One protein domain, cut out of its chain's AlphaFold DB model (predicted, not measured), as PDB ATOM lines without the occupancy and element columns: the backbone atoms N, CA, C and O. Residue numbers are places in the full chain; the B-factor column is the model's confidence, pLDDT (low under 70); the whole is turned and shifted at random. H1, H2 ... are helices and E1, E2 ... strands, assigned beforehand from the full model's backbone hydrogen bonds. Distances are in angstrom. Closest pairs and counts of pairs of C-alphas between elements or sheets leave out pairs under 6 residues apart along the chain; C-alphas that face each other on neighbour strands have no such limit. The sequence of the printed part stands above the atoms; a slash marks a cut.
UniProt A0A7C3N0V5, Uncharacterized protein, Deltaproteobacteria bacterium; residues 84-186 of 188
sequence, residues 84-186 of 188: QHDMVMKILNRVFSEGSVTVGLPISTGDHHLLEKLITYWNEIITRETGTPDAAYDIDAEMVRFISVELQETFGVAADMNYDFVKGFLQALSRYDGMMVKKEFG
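AT A GLANCE: This is residues 84 to 186 of the 188 residues of an uncharacterized protein of Deltaproteobacteria bacterium (UniProt A0A7C3N0V5). Four helices cross one another in a closed ring of contacts, H1 to H2 to H3 to H4 and back to H1, and a very short two-stranded ribbon, E1 and E2, sits on the side away from the far end of H4. H4 is the longest helix, and its last residues, 181 to 185, stick out from the body together with Gly 186. The printed part has 103 residues, with four named helices and two named strands in the order H1, E1, H2, H3, E2, H4; the sheet order is E1 - E2, antiparallel, and the class is mostly helix. The whole is compact, with a radius of gyration of the C-alphas of 13.3 A, and it spans 40 by 32 by 22 A.

HOW THE PARTS SIT: H1, residues 84 to 98, touches H2, residues 112 to 130, with residues 90 to 94 alone; the closest C-alphas, of Ile 91 and Tyr 121, are 6.4 A apart, and the two helices run opposite ways at a steep tilt of 65 degrees. H1 also touches H4, residues 163 to 185, at a steep tilt of 65 degrees, opposite ways, with the C-alphas of Val 88 and Val 166 closest at 5.8 A; H4 does this with residues 163 to 170 alone. E1, residues 106 to 108, and E2, residues 158 to 160, are antiparallel neighbours at 139 degrees, with N 107 and O 159 within hydrogen-bond range at 2.8 A. H2 touches H3, residues 141 to 155, about perpendicular at 76 degrees, closest at the C-alphas of His 112 and Val 144, 6.3 A. H3 touches H4 at a steep tilt of 46 degrees, opposite ways, closest at the C-alphas of Ile 147 and Ala 172, 5.3 A. H2 and H4 are near each other, while H1 and H3 are apart. In H1, H2, H3 and H4 every O i to N i+4 pair is within hydrogen-bond range.

IN THESE COORDINATES: H1 begins with C-alpha 84 at (152.419, 117.663, 131.649) and is 21.3 A long from first to last C-alpha. E1 is 7.0 A long, H2 is 26.5 A, H3 is 20.7 A and E2 is 7.1 A. H4 is 33.1 A long and ends with C-alpha 185 at (136.730, 106.080, 148.853).

THE WHOLE: The two C-alphas farthest apart, of Gly 99 and Gly 186, are 41.9 A apart. The printed part has no cut and no long link; three links are tight, E1 to H2, H3 to E2 and E2 to H4. Mean pLDDT of the printed part is 85.2, with values under 70 at residues 84, 99, 130 to 135, 181 to 182 and 184 to 186.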
ATOM      1  N   GLN A  84     151.349 118.620 131.422       68.94
ATOM      2  CA  GLN A  84     152.419 117.663 131.649       68.94
ATOM      3  C   GLN A  84     153.758 118.212 131.148       68.94
ATOM      4  O   GLN A  84     154.720 118.197 131.903       68.94
ATOM      5  N   HIS A  85     153.822 118.743 129.927       82.12
ATOM      6  CA  HIS A  85     155.019 119.407 129.408       82.12
ATOM      7  C   HIS A  85     155.468 120.573 130.297       82.12
ATOM      8  O   HIS A  85     156.625 120.602 130.712       82.12
ATOM      9  N   ASP A  86     154.567 121.497 130.642       82.56
ATOM     10  CA  ASP A  86     154.905 122.658 131.476       82.56
ATOM     11  C   ASP A  86     155.445 122.221 132.847       82.56
ATOM     12  O   ASP A  86     156.446 122.761 133.323       82.56
ATOM     13  N   MET A  87     154.836 121.205 133.466       84.62
ATOM     14  CA  MET A  87     155.300 120.656 134.742       84.62
ATOM     15  C   MET A  87     156.632 119.918 134.617       84.62
ATOM     16  O   MET A  87     157.512 120.124 135.455       84.62
ATOM     17  N   VAL A  88     156.827 119.121 133.561       90.06
ATOM     18  CA  VAL A  88     158.115 118.471 133.279       90.06
ATOM     19  C   VAL A  88     159.213 119.523 133.150       90.06
ATOM     20  O   VAL A  88     160.255 119.409 133.793       90.06
ATOM     21  N   MET A  89     158.968 120.580 132.376       90.12
ATOM     22  CA  MET A  89     159.942 121.650 132.170       90.12
ATOM     23  C   MET A  89     160.232 122.425 133.459       90.12
ATOM     24  O   MET A  89     161.391 122.740 133.726       90.12
ATOM     25  N   LYS A  90     159.225 122.702 134.297       91.50
ATOM     26  CA  LYS A  90     159.431 123.357 135.602       91.50
ATOM     27  C   LYS A  90     160.277 122.500 136.546       91.50
ATOM     28  O   LYS A  90     161.196 123.037 137.164       91.50
ATOM     29  N   ILE A  91     160.022 121.192 136.619       91.62
ATOM     30  CA  ILE A  91     160.827 120.266 137.431       91.62
ATOM     31  C   ILE A  91     162.251 120.163 136.879       91.62
ATOM     32  O   ILE A  91     163.203 120.290 137.644       91.62
ATOM     33  N   LEU A  92     162.427 120.008 135.565       91.44
ATOM     34  CA  LEU A  92     163.757 119.961 134.947       91.44
ATOM     35  C   LEU A  92     164.559 121.240 135.193       91.44
ATOM     36  O   LEU A  92     165.734 121.167 135.544       91.44
ATOM     37  N   ASN A  93     163.929 122.409 135.061       90.62
ATOM     38  CA  ASN A  93     164.577 123.683 135.363       90.62
ATOM     39  C   ASN A  93     164.987 123.763 136.838       90.62
ATOM     40  O   ASN A  93     166.060 124.280 137.150       90.62
ATOM     41  N   ARG A  94     164.167 123.217 137.746       90.44
ATOM     42  CA  ARG A  94     164.489 123.151 139.175       90.44
ATOM     43  C   ARG A  94     165.682 122.232 139.440       90.44
ATOM     44  O   ARG A  94     166.633 122.667 140.089       90.44
ATOM     45  N   VAL A  95     165.678 121.027 138.865       88.81
ATOM     46  CA  VAL A  95     166.800 120.072 138.893       88.81
ATOM     47  C   VAL A  95     168.090 120.736 138.409       88.81
ATOM     48  O   VAL A  95     169.098 120.706 139.114       88.81
ATOM     49  N   PHE A  96     168.035 121.398 137.252       85.94
ATOM     50  CA  PHE A  96     169.171 122.106 136.670       85.94
ATOM     51  C   PHE A  96     169.686 123.231 137.580       85.94
ATOM     52  O   PHE A  96     170.893 123.385 137.744       85.94
ATOM     53  N   SER A  97     168.781 123.996 138.202       85.00
ATOM     54  CA  SER A  97     169.144 125.138 139.049       85.00
ATOM     55  C   SER A  97     169.803 124.760 140.380       85.00
ATOM     56  O   SER A  97     170.635 125.518 140.869       85.00
ATOM     57  N   GLU A  98     169.459 123.609 140.969       82.38
ATOM     58  CA  GLU A  98     170.019 123.182 142.261       82.38
ATOM     59  C   GLU A  98     171.359 122.442 142.139       82.38
ATOM     60  O   GLU A  98     172.070 122.298 143.132       82.38
ATOM     61  N   GLY A  99     171.721 121.954 140.947       69.31
ATOM     62  CA  GLY A  99     173.037 121.370 140.661       69.31
ATOM     63  C   GLY A  99     173.348 120.023 141.332       69.31
ATOM     64  O   GLY A  99     174.380 119.428 141.037       69.31
ATOM     65  N   SER A 100     172.476 119.500 142.201       71.62
ATOM     66  CA  SER A 100     172.682 118.206 142.877       71.62
ATOM     67  C   SER A 100     172.463 116.996 141.968       71.62
ATOM     68  O   SER A 100     172.889 115.895 142.295       71.62
ATOM     69  N   VAL A 101     171.758 117.185 140.852       75.31
ATOM     70  CA  VAL A 101     171.525 116.164 139.829       75.31
ATOM     71  C   VAL A 101     171.749 116.818 138.475       75.31
ATOM     72  O   VAL A 101     171.197 117.879 138.190       75.31
ATOM     73  N   THR A 102     172.581 116.200 137.644       80.50
ATOM     74  CA  THR A 102     172.898 116.737 136.318       80.50
ATOM     75  C   THR A 102     171.944 116.150 135.285       80.50
ATOM     76  O   THR A 102     171.814 114.932 135.168       80.50
ATOM     77  N   VAL A 103     171.288 117.025 134.524       83.06
ATOM     78  CA  VAL A 103     170.418 116.628 133.410       83.06
ATOM     79  C   VAL A 103     171.245 115.888 132.352       83.06
ATOM     80  O   VAL A 103     172.322 116.341 131.970       83.06
ATOM     81  N   GLY A 104     170.729 114.756 131.879       82.69
ATOM     82  CA  GLY A 104     171.365 113.891 130.888       82.69
ATOM     83  C   GLY A 104     172.359 112.878 131.456       82.69
ATOM     84  O   GLY A 104     172.978 112.166 130.671       82.69
ATOM     85  N   LEU A 105     172.529 112.800 132.782       88.19
ATOM     86  CA  LEU A 105     173.333 111.747 133.405       88.19
ATOM     87  C   LEU A 105     172.473 110.567 133.879       88.19
ATOM     88  O   LEU A 105     171.324 110.785 134.288       88.19
ATOM     89  N   PRO A 106     173.046 109.347 133.898       93.00
ATOM     90  CA  PRO A 106     172.394 108.181 134.469       93.00
ATOM     91  C   PRO A 106     172.085 108.368 135.954       93.00
ATOM     92  O   PRO A 106     172.930 108.802 136.741       93.00
ATOM     93  N   ILE A 107     170.881 107.972 136.331       93.38
ATOM     94  CA  ILE A 107     170.349 107.943 137.689       93.38
ATOM     95  C   ILE A 107     169.770 106.558 137.973       93.38
ATOM     96  O   ILE A 107     169.378 105.830 137.059       93.38
ATOM     97  N   SER A 108     169.692 106.198 139.252       94.88
ATOM     98  CA  SER A 108     168.939 105.020 139.678       94.88
ATOM     99  C   SER A 108     167.456 105.374 139.758       94.88
ATOM    100  O   SER A 108     167.077 106.320 140.447       94.88
ATOM    101  N   THR A 109     166.610 104.599 139.082       93.50
ATOM    102  CA  THR A 109     165.148 104.788 139.114       93.50
ATOM    103  C   THR A 109     164.545 104.454 140.478       93.50
ATOM    104  O   THR A 109     163.455 104.923 140.796       93.50
ATOM    105  N   GLY A 110     165.276 103.692 141.301       91.75
ATOM    106  CA  GLY A 110     164.915 103.383 142.683       91.75
ATOM    107  C   GLY A 110     165.647 104.212 143.738       91.75
ATOM    108  O   GLY A 110     165.661 103.818 144.901       91.75
ATOM    109  N   ASP A 111     166.296 105.319 143.366       94.38
ATOM    110  CA  ASP A 111     166.888 106.234 144.346       94.38
ATOM    111  C   ASP A 111     165.785 106.997 145.093       94.38
ATOM    112  O   ASP A 111     165.246 107.992 144.612       94.38
ATOM    113  N   HIS A 112     165.451 106.527 146.294       94.88
ATOM    114  CA  HIS A 112     164.408 107.132 147.120       94.88
ATOM    115  C   HIS A 112     164.698 108.598 147.455       94.88
ATOM    116  O   HIS A 112     163.767 109.399 147.472       94.88
ATOM    117  N   HIS A 113     165.964 108.976 147.652       93.38
ATOM    118  CA  HIS A 113     166.312 110.359 147.967       93.38
ATOM    119  C   HIS A 113     166.044 111.283 146.773       93.38
ATOM    120  O   HIS A 113     165.510 112.383 146.930       93.38
ATOM    121  N   LEU A 114     166.359 110.816 145.562       93.56
ATOM    122  CA  LEU A 114     166.008 111.525 144.336       93.56
ATOM    123  C   LEU A 114     164.488 111.668 144.182       93.56
ATOM    124  O   LEU A 114     164.013 112.753 143.849       93.56
ATOM    125  N   LEU A 115     163.722 110.604 144.432       95.31
ATOM    126  CA  LEU A 115     162.262 110.631 144.299       95.31
ATOM    127  C   LEU A 115     161.608 111.583 145.306       95.31
ATOM    128  O   LEU A 115     160.806 112.423 144.905       95.31
ATOM    129  N   GLU A 116     161.998 111.525 146.581       95.06
ATOM    130  CA  GLU A 116     161.552 112.475 147.614       95.06
ATOM    131  C   GLU A 116     161.841 113.923 147.200       95.06
ATOM    132  O   GLU A 116     160.997 114.815 147.334       95.06
ATOM    133  N   LYS A 117     163.023 114.157 146.624       93.56
ATOM    134  CA  LYS A 117     163.428 115.473 146.140       93.56
ATOM    135  C   LYS A 117     162.576 115.953 144.960       93.56
ATOM    136  O   LYS A 117     162.166 117.112 144.940       93.56
ATOM    137  N   LEU A 118     162.252 115.082 144.005       93.94
ATOM    138  CA  LEU A 118     161.362 115.425 142.889       93.94
ATOM    139  C   LEU A 118     159.924 115.706 143.352       93.94
ATOM    140  O   LEU A 118     159.294 116.629 142.832       93.94
ATOM    141  N   ILE A 119     159.419 114.969 144.347       93.06
ATOM    142  CA  ILE A 119     158.101 115.240 144.949       93.06
ATOM    143  C   ILE A 119     158.125 116.584 145.687       93.06
ATOM    144  O   ILE A 119     157.204 117.384 145.550       93.06
ATOM    145  N   THR A 120     159.218 116.892 146.388       91.94
ATOM    146  CA  THR A 120     159.409 118.201 147.032       91.94
ATOM    147  C   THR A 120     159.359 119.335 146.007       91.94
ATOM    148  O   THR A 120     158.653 120.321 146.211       91.94
ATOM    149  N   TYR A 121     160.037 119.189 144.865       92.38
ATOM    150  CA  TYR A 121     159.963 120.182 143.789       92.38
ATOM    151  C   TYR A 121     158.553 120.351 143.238       92.38
ATOM    152  O   TYR A 121     158.126 121.478 142.986       92.38
ATOM    153  N   TRP A 122     157.829 119.246 143.048       89.38
ATOM    154  CA  TRP A 122     156.428 119.299 142.649       89.38
ATOM    155  C   TRP A 122     155.613 120.109 143.667       89.38
ATOM    156  O   TRP A 122     154.899 121.029 143.264       89.38
ATOM    157  N   ASN A 123     155.789 119.840 144.968       87.19
ATOM    158  CA  ASN A 123     155.062 120.515 146.047       87.19
ATOM    159  C   ASN A 123     155.334 122.022 146.017       87.19
ATOM    160  O   ASN A 123     154.399 122.817 146.000       87.19
ATOM    161  N   GLU A 124     156.602 122.427 145.916       88.12
ATOM    162  CA  GLU A 124     156.988 123.840 145.817       88.12
ATOM    163  C   GLU A 124     156.347 124.540 144.610       88.12
ATOM    164  O   GLU A 124     155.841 125.663 144.728       88.12
ATOM    165  N   ILE A 125     156.368 123.892 143.440       85.81
ATOM    166  CA  ILE A 125     155.791 124.440 142.207       85.81
ATOM    167  C   ILE A 125     154.282 124.631 142.376       85.81
ATOM    168  O   ILE A 125     153.771 125.714 142.081       85.81
ATOM    169  N   ILE A 126     153.585 123.614 142.877       79.31
ATOM    170  CA  ILE A 126     152.130 123.628 143.017       79.31
ATOM    171  C   ILE A 126     151.684 124.592 144.105       79.31
ATOM    172  O   ILE A 126     150.793 125.400 143.852       79.31
ATOM    173  N   THR A 127     152.315 124.606 145.278       77.31
ATOM    174  CA  THR A 127     151.987 125.585 146.325       77.31
ATOM    175  C   THR A 127     152.172 127.016 145.818       77.31
ATOM    176  O   THR A 127     151.323 127.869 146.075       77.31
ATOM    177  N   ARG A 128     153.229 127.295 145.043       79.25
ATOM    178  CA  ARG A 128     153.449 128.625 144.452       79.25
ATOM    179  C   ARG A 128     152.384 128.999 143.421       79.25
ATOM    180  O   ARG A 128     151.976 130.154 143.374       79.25
ATOM    181  N   GLU A 129     151.978 128.061 142.572       73.12
ATOM    182  CA  GLU A 129     151.021 128.331 141.487       73.12
ATOM    183  C   GLU A 129     149.584 128.429 141.981       73.12
ATOM    184  O   GLU A 129     148.802 129.222 141.462       73.12
ATOM    185  N   THR A 130     149.250 127.664 143.013       65.31
ATOM    186  CA  THR A 130     147.899 127.603 143.571       65.31
ATOM    187  C   THR A 130     147.690 128.576 144.727       65.31
ATOM    188  O   THR A 130     146.559 128.975 144.991       65.31
ATOM    189  N   GLY A 131     148.764 128.967 145.420       66.12
ATOM    190  CA  GLY A 131     148.695 129.714 146.676       66.12
ATOM    191  C   GLY A 131     148.171 128.887 147.857       66.12
ATOM    192  O   GLY A 131     147.949 129.454 148.927       66.12
ATOM    193  N   THR A 132     147.978 127.575 147.682       62.97
ATOM    194  CA  THR A 132     147.335 126.693 148.661       62.97
ATOM    195  C   THR A 132     148.323 125.623 149.137       62.97
ATOM    196  O   THR A 132     148.725 124.774 148.342       62.97
ATOM    197  N   PRO A 133     148.725 125.620 150.421       59.97
ATOM    198  CA  PRO A 133     149.610 124.592 150.978       59.97
ATOM    199  C   PRO A 133     149.000 123.184 150.964       59.97
ATOM    200  O   PRO A 133     149.716 122.226 150.706       59.97
ATOM    201  N   ASP A 134     147.679 123.068 151.140       55.19
ATOM    202  CA  ASP A 134     146.941 121.788 151.179       55.19
ATOM    203  C   ASP A 134     146.951 121.022 149.843       55.19
ATOM    204  O   ASP A 134     146.485 119.890 149.757       55.19
ATOM    205  N   ALA A 135     147.463 121.648 148.783       57.47
ATOM    206  CA  ALA A 135     147.679 121.026 147.486       57.47
ATOM    207  C   ALA A 135     148.936 120.134 147.440       57.47
ATOM    208  O   ALA A 135     149.127 119.417 146.461       57.47
ATOM    209  N   ALA A 136     149.812 120.224 148.446       71.94
ATOM    210  CA  ALA A 136     151.058 119.472 148.528       71.94
ATOM    211  C   ALA A 136     150.833 118.017 148.974       71.94
ATOM    212  O   ALA A 136     149.983 117.730 149.813       71.94
ATOM    213  N   TYR A 137     151.643 117.102 148.445       79.06
ATOM    214  CA  TYR A 137     151.722 115.727 148.922       79.06
ATOM    215  C   TYR A 137     152.468 115.643 150.254       79.06
ATOM    216  O   TYR A 137     153.591 116.147 150.371       79.06
ATOM    217  N   ASP A 138     151.898 114.905 151.207       83.81
ATOM    218  CA  ASP A 138     152.654 114.352 152.328       83.81
ATOM    219  C   ASP A 138     153.532 113.214 151.797       83.81
ATOM    220  O   ASP A 138     153.041 112.187 151.328       83.81
ATOM    221  N   ILE A 139     154.848 113.422 151.817       88.81
ATOM    222  CA  ILE A 139     155.802 112.450 151.287       88.81
ATOM    223  C   ILE A 139     155.935 111.302 152.287       88.81
ATOM    224  O   ILE A 139     156.444 111.494 153.393       88.81
ATOM    225  N   ASP A 140     155.514 110.103 151.888       90.69
ATOM    226  CA  ASP A 140     155.644 108.894 152.696       90.69
ATOM    227  C   ASP A 140     156.362 107.750 151.958       90.69
ATOM    228  O   ASP A 140     156.594 107.765 150.745       90.69
ATOM    229  N   ALA A 141     156.734 106.723 152.724       92.19
ATOM    230  CA  ALA A 141     157.459 105.573 152.200       92.19
ATOM    231  C   ALA A 141     156.619 104.702 151.244       92.19
ATOM    232  O   ALA A 141     157.195 104.003 150.408       92.19
ATOM    233  N   GLU A 142     155.285 104.706 151.357       93.31
ATOM    234  CA  GLU A 142     154.400 103.960 150.451       93.31
ATOM    235  C   GLU A 142     154.412 104.606 149.060       93.31
ATOM    236  O   GLU A 142     154.608 103.896 148.071       93.31
ATOM    237  N   MET A 143     154.302 105.935 148.999       92.81
ATOM    238  CA  MET A 143     154.377 106.747 147.784       92.81
ATOM    239  C   MET A 143     155.718 106.584 147.076       92.81
ATOM    240  O   MET A 143     155.758 106.230 145.896       92.81
ATOM    241  N   VAL A 144     156.825 106.797 147.794       96.19
ATOM    242  CA  VAL A 144     158.172 106.712 147.208       96.19
ATOM    243  C   VAL A 144     158.435 105.309 146.660       96.19
ATOM    244  O   VAL A 144     158.939 105.161 145.544       96.19
ATOM    245  N   ARG A 145     158.027 104.265 147.396       96.19
ATOM    246  CA  ARG A 145     158.149 102.876 146.940       96.19
ATOM    247  C   ARG A 145     157.292 102.603 145.704       96.19
ATOM    248  O   ARG A 145     157.768 101.936 144.793       96.19
ATOM    249  N   PHE A 146     156.053 103.091 145.668       95.56
ATOM    250  CA  PHE A 146     155.174 102.915 144.511       95.56
ATOM    251  C   PHE A 146     155.777 103.553 143.252       95.56
ATOM    252  O   PHE A 146     155.893 102.897 142.221       95.56
ATOM    253  N   ILE A 147     156.224 104.807 143.359       95.69
ATOM    254  CA  ILE A 147     156.828 105.540 142.240       95.69
ATOM    255  C   ILE A 147     158.107 104.845 141.759       95.69
ATOM    256  O   ILE A 147     158.305 104.697 140.557       95.69
ATOM    257  N   SER A 148     158.947 104.379 142.687       97.38
ATOM    258  CA  SER A 148     160.156 103.602 142.387       97.38
ATOM    259  C   SER A 148     159.848 102.357 141.546       97.38
ATOM    260  O   SER A 148     160.490 102.138 140.519       97.38
ATOM    261  N   VAL A 149     158.822 101.581 141.924       97.19
ATOM    262  CA  VAL A 149     158.398 100.384 141.178       97.19
ATOM    263  C   VAL A 149     157.903 100.749 139.776       97.19
ATOM    264  O   VAL A 149     158.401 100.188 138.805       97.19
ATOM    265  N   GLU A 150     157.006 101.731 139.644       95.88
ATOM    266  CA  GLU A 150     156.490 102.159 138.328       95.88
ATOM    267  C   GLU A 150     157.617 102.645 137.397       95.88
ATOM    268  O   GLU A 150     157.630 102.349 136.197       95.88
ATOM    269  N   LEU A 151     158.595 103.381 137.936       96.81
ATOM    270  CA  LEU A 151     159.743 103.861 137.168       96.81
ATOM    271  C   LEU A 151     160.692 102.728 136.773       96.81
ATOM    272  O   LEU A 151     161.196 102.735 135.650       96.81
ATOM    273  N   GLN A 152     160.910 101.748 137.652       97.44
ATOM    274  CA  GLN A 152     161.702 100.558 137.340       97.44
ATOM    275  C   GLN A 152     161.051  99.694 136.262       97.44
ATOM    276  O   GLN A 152     161.746  99.207 135.372       97.44
ATOM    277  N   GLU A 153     159.730  99.534 136.299       96.12
ATOM    278  CA  GLU A 153     158.990  98.821 135.256       96.12
ATOM    279  C   GLU A 153     159.041  99.559 133.910       96.12
ATOM    280  O   GLU A 153     159.129  98.924 132.859       96.12
ATOM    281  N   THR A 154     159.034 100.895 133.936       93.62
ATOM    282  CA  THR A 154     159.014 101.721 132.719       93.62
ATOM    283  C   THR A 154     160.396 101.880 132.078       93.62
ATOM    284  O   THR A 154     160.519 101.804 130.856       93.62
ATOM    285  N   PHE A 155     161.438 102.118 132.879       94.12
ATOM    286  CA  PHE A 155     162.772 102.498 132.394       94.12
ATOM    287  C   PHE A 155     163.884 101.510 132.775       94.12
ATOM    288  O   PHE A 155     165.014 101.659 132.318       94.12
ATOM    289  N   GLY A 156     163.594 100.491 133.587       94.88
ATOM    290  CA  GLY A 156     164.603  99.610 134.173       94.88
ATOM    291  C   GLY A 156     165.265 100.215 135.413       94.88
ATOM    292  O   GLY A 156     164.820 101.219 135.959       94.88
ATOM    293  N   VAL A 157     166.348  99.591 135.889       94.56
ATOM    294  CA  VAL A 157     167.039  99.984 137.141       94.56
ATOM    295  C   VAL A 157     167.750 101.340 137.029       94.56
ATOM    296  O   VAL A 157     167.953 102.024 138.032       94.56
ATOM    297  N   ALA A 158     168.127 101.741 135.815       95.06
ATOM    298  CA  ALA A 158     168.798 103.003 135.548       95.06
ATOM    299  C   ALA A 158     168.173 103.700 134.339       95.06
ATOM    300  O   ALA A 158     167.788 103.043 133.374       95.06
ATOM    301  N   ALA A 159     168.111 105.026 134.396       95.31
ATOM    302  CA  ALA A 159     167.603 105.891 133.336       95.31
ATOM    303  C   ALA A 159     168.422 107.184 133.295       95.31
ATOM    304  O   ALA A 159     169.112 107.494 134.259       95.31
ATOM    305  N   ASP A 160     168.327 107.966 132.225       94.50
ATOM    306  CA  ASP A 160     168.927 109.302 132.205       94.50
ATOM    307  C   ASP A 160     167.970 110.326 132.829       94.50
ATOM    308  O   ASP A 160     166.770 110.315 132.543       94.50
ATOM    309  N   MET A 161     168.490 111.261 133.631       93.25
ATOM    310  CA  MET A 161     167.701 112.391 134.138       93.25
ATOM    311  C   MET A 161     167.352 113.342 132.986       93.25
ATOM    312  O   MET A 161     168.104 114.265 132.672       93.25
ATOM    313  N   ASN A 162     166.225 113.110 132.324       90.94
ATOM    314  CA  ASN A 162     165.801 113.850 131.140       90.94
ATOM    315  C   ASN A 162     164.279 114.083 131.129       90.94
ATOM    316  O   ASN A 162     163.573 113.795 132.096       90.94
ATOM    317  N   TYR A 163     163.778 114.637 130.024       91.00
ATOM    318  CA  TYR A 163     162.353 114.901 129.831       91.00
ATOM    319  C   TYR A 163     161.486 113.658 130.029       91.00
ATOM    320  O   TYR A 163     160.489 113.722 130.746       91.00
ATOM    321  N   ASP A 164     161.870 112.531 129.434       91.62
ATOM    322  CA  ASP A 164     161.076 111.306 129.482       91.62
ATOM    323  C   ASP A 164     161.046 110.711 130.888       91.62
ATOM    324  O   ASP A 164     159.977 110.311 131.354       91.62
ATOM    325  N   PHE A 165     162.170 110.745 131.607       94.75
ATOM    326  CA  PHE A 165     162.214 110.314 133.001       94.75
ATOM    327  C   PHE A 165     161.300 111.167 133.888       94.75
ATOM    328  O   PHE A 165     160.449 110.628 134.595       94.75
ATOM    329  N   VAL A 166     161.408 112.500 133.820       94.50
ATOM    330  CA  VAL A 166     160.558 113.398 134.625       94.50
ATOM    331  C   VAL A 166     159.083 113.260 134.237       94.50
ATOM    332  O   VAL A 166     158.201 113.294 135.097       94.50
ATOM    333  N   LYS A 167     158.796 113.045 132.950       90.50
ATOM    334  CA  LYS A 167     157.444 112.762 132.462       90.50
ATOM    335  C   LYS A 167     156.884 111.474 133.065       90.50
ATOM    336  O   LYS A 167     155.734 111.477 133.507       90.50
ATOM    337  N   GLY A 168     157.679 110.406 133.088       90.31
ATOM    338  CA  GLY A 168     157.314 109.133 133.707       90.31
ATOM    339  C   GLY A 168     157.134 109.253 135.220       90.31
ATOM    340  O   GLY A 168     156.161 108.734 135.757       90.31
ATOM    341  N   PHE A 169     157.991 110.027 135.891       94.31
ATOM    342  CA  PHE A 169     157.864 110.334 137.320       94.31
ATOM    343  C   PHE A 169     156.518 110.995 137.634       94.31
ATOM    344  O   PHE A 169     155.797 110.531 138.515       94.31
ATOM    345  N   LEU A 170     156.135 112.025 136.875       89.31
ATOM    346  CA  LEU A 170     154.832 112.668 137.045       89.31
ATOM    347  C   LEU A 170     153.688 111.674 136.796       89.31
ATOM    348  O   LEU A 170     152.756 111.590 137.589       89.31
ATOM    349  N   GLN A 171     153.769 110.848 135.752       84.81
ATOM    350  CA  GLN A 171     152.746 109.825 135.497       84.81
ATOM    351  C   GLN A 171     152.606 108.826 136.651       84.81
ATOM    352  O   GLN A 171     151.478 108.504 137.024       84.81
ATOM    353  N   ALA A 172     153.713 108.373 137.240       89.31
ATOM    354  CA  ALA A 172     153.697 107.504 138.412       89.31
ATOM    355  C   ALA A 172     153.063 108.207 139.626       89.31
ATOM    356  O   ALA A 172     152.199 107.630 140.285       89.31
ATOM    357  N   LEU A 173     153.401 109.482 139.858       87.38
ATOM    358  CA  LEU A 173     152.792 110.307 140.908       87.38
ATOM    359  C   LEU A 173     151.269 110.434 140.715       87.38
ATOM    360  O   LEU A 173     150.508 110.252 141.660       87.38
ATOM    361  N   SER A 174     150.807 110.639 139.476       80.81
ATOM    362  CA  SER A 174     149.374 110.647 139.137       80.81
ATOM    363  C   SER A 174     148.664 109.339 139.452       80.81
ATOM    364  O   SER A 174     147.500 109.341 139.846       80.81
ATOM    365  N   ARG A 175     149.320 108.213 139.157       80.00
ATOM    366  CA  ARG A 175     148.741 106.882 139.354       80.00
ATOM    367  C   ARG A 175     148.649 106.554 140.832       80.00
ATOM    368  O   ARG A 175     147.637 106.000 141.249       80.00
ATOM    369  N   TYR A 176     149.668 106.935 141.602       84.44
ATOM    370  CA  TYR A 176     149.640 106.826 143.053       84.44
ATOM    371  C   TYR A 176     148.469 107.618 143.637       84.44
ATOM    372  O   TYR A 176     147.686 107.062 144.402       84.44
ATOM    373  N   ASP A 177     148.301 108.872 143.211       76.00
ATOM    374  CA  ASP A 177     147.179 109.713 143.629       76.00
ATOM    375  C   ASP A 177     145.838 109.024 143.335       76.00
ATOM    376  O   ASP A 177     145.065 108.748 144.249       76.00
ATOM    377  N   GLY A 178     145.623 108.591 142.088       70.12
ATOM    378  CA  GLY A 178     144.415 107.857 141.704       70.12
ATOM    379  C   GLY A 178     144.191 106.555 142.490       70.12
ATOM    380  O   GLY A 178     143.048 106.198 142.768       70.12
ATOM    381  N   MET A 179     145.254 105.845 142.880       79.69
ATOM    382  CA  MET A 179     145.166 104.651 143.728       79.69
ATOM    383  C   MET A 179     144.767 105.000 145.167       79.69
ATOM    384  O   MET A 179     143.940 104.301 145.751       79.69
ATOM    385  N   MET A 180     145.337 106.059 145.743       75.06
ATOM    386  CA  MET A 180     145.019 106.495 147.104       75.06
ATOM    387  C   MET A 180     143.584 106.991 147.208       75.06
ATOM    388  O   MET A 180     142.889 106.630 148.156       75.06
ATOM    389  N   VAL A 181     143.111 107.713 146.193       63.84
ATOM    390  CA  VAL A 181     141.702 108.091 146.090       63.84
ATOM    391  C   VAL A 181     140.803 106.840 146.089       63.84
ATOM    392  O   VAL A 181     139.903 106.735 146.920       63.84
ATOM    393  N   LYS A 182     141.106 105.826 145.268       67.00
ATOM    394  CA  LYS A 182     140.358 104.552 145.269       67.00
ATOM    395  C   LYS A 182     140.385 103.822 146.606       67.00
ATOM    396  O   LYS A 182     139.388 103.237 147.020       67.00
ATOM    397  N   LYS A 183     141.527 103.828 147.292       71.12
ATOM    398  CA  LYS A 183     141.713 103.159 148.589       71.12
ATOM    399  C   LYS A 183     140.929 103.854 149.705       71.12
ATOM    400  O   LYS A 183     140.397 103.172 150.578       71.12
ATOM    401  N   GLU A 184     140.866 105.183 149.683       62.75
ATOM    402  CA  GLU A 184     140.145 105.980 150.679       62.75
ATOM    403  C   GLU A 184     138.619 105.977 150.444       62.75
ATOM    404  O   GLU A 184     137.869 106.039 151.420       62.75
ATOM    405  N   PHE A 185     138.148 105.861 149.193       52.00
ATOM    406  CA  PHE A 185     136.730 106.080 148.853       52.00
ATOM    407  C   PHE A 185     136.003 104.905 148.167       52.00
ATOM    408  O   PHE A 185     134.770 104.914 148.155       52.00
ATOM    409  N   GLY A 186     136.720 103.860 147.731       45.47
ATOM    410  CA  GLY A 186     136.184 102.619 147.148       45.47
ATOM    411  C   GLY A 186     135.595 102.777 145.740       45.47
ATOM    412  O   GLY A 186     135.127 103.849 145.388       45.47
TER     413      GLY A 186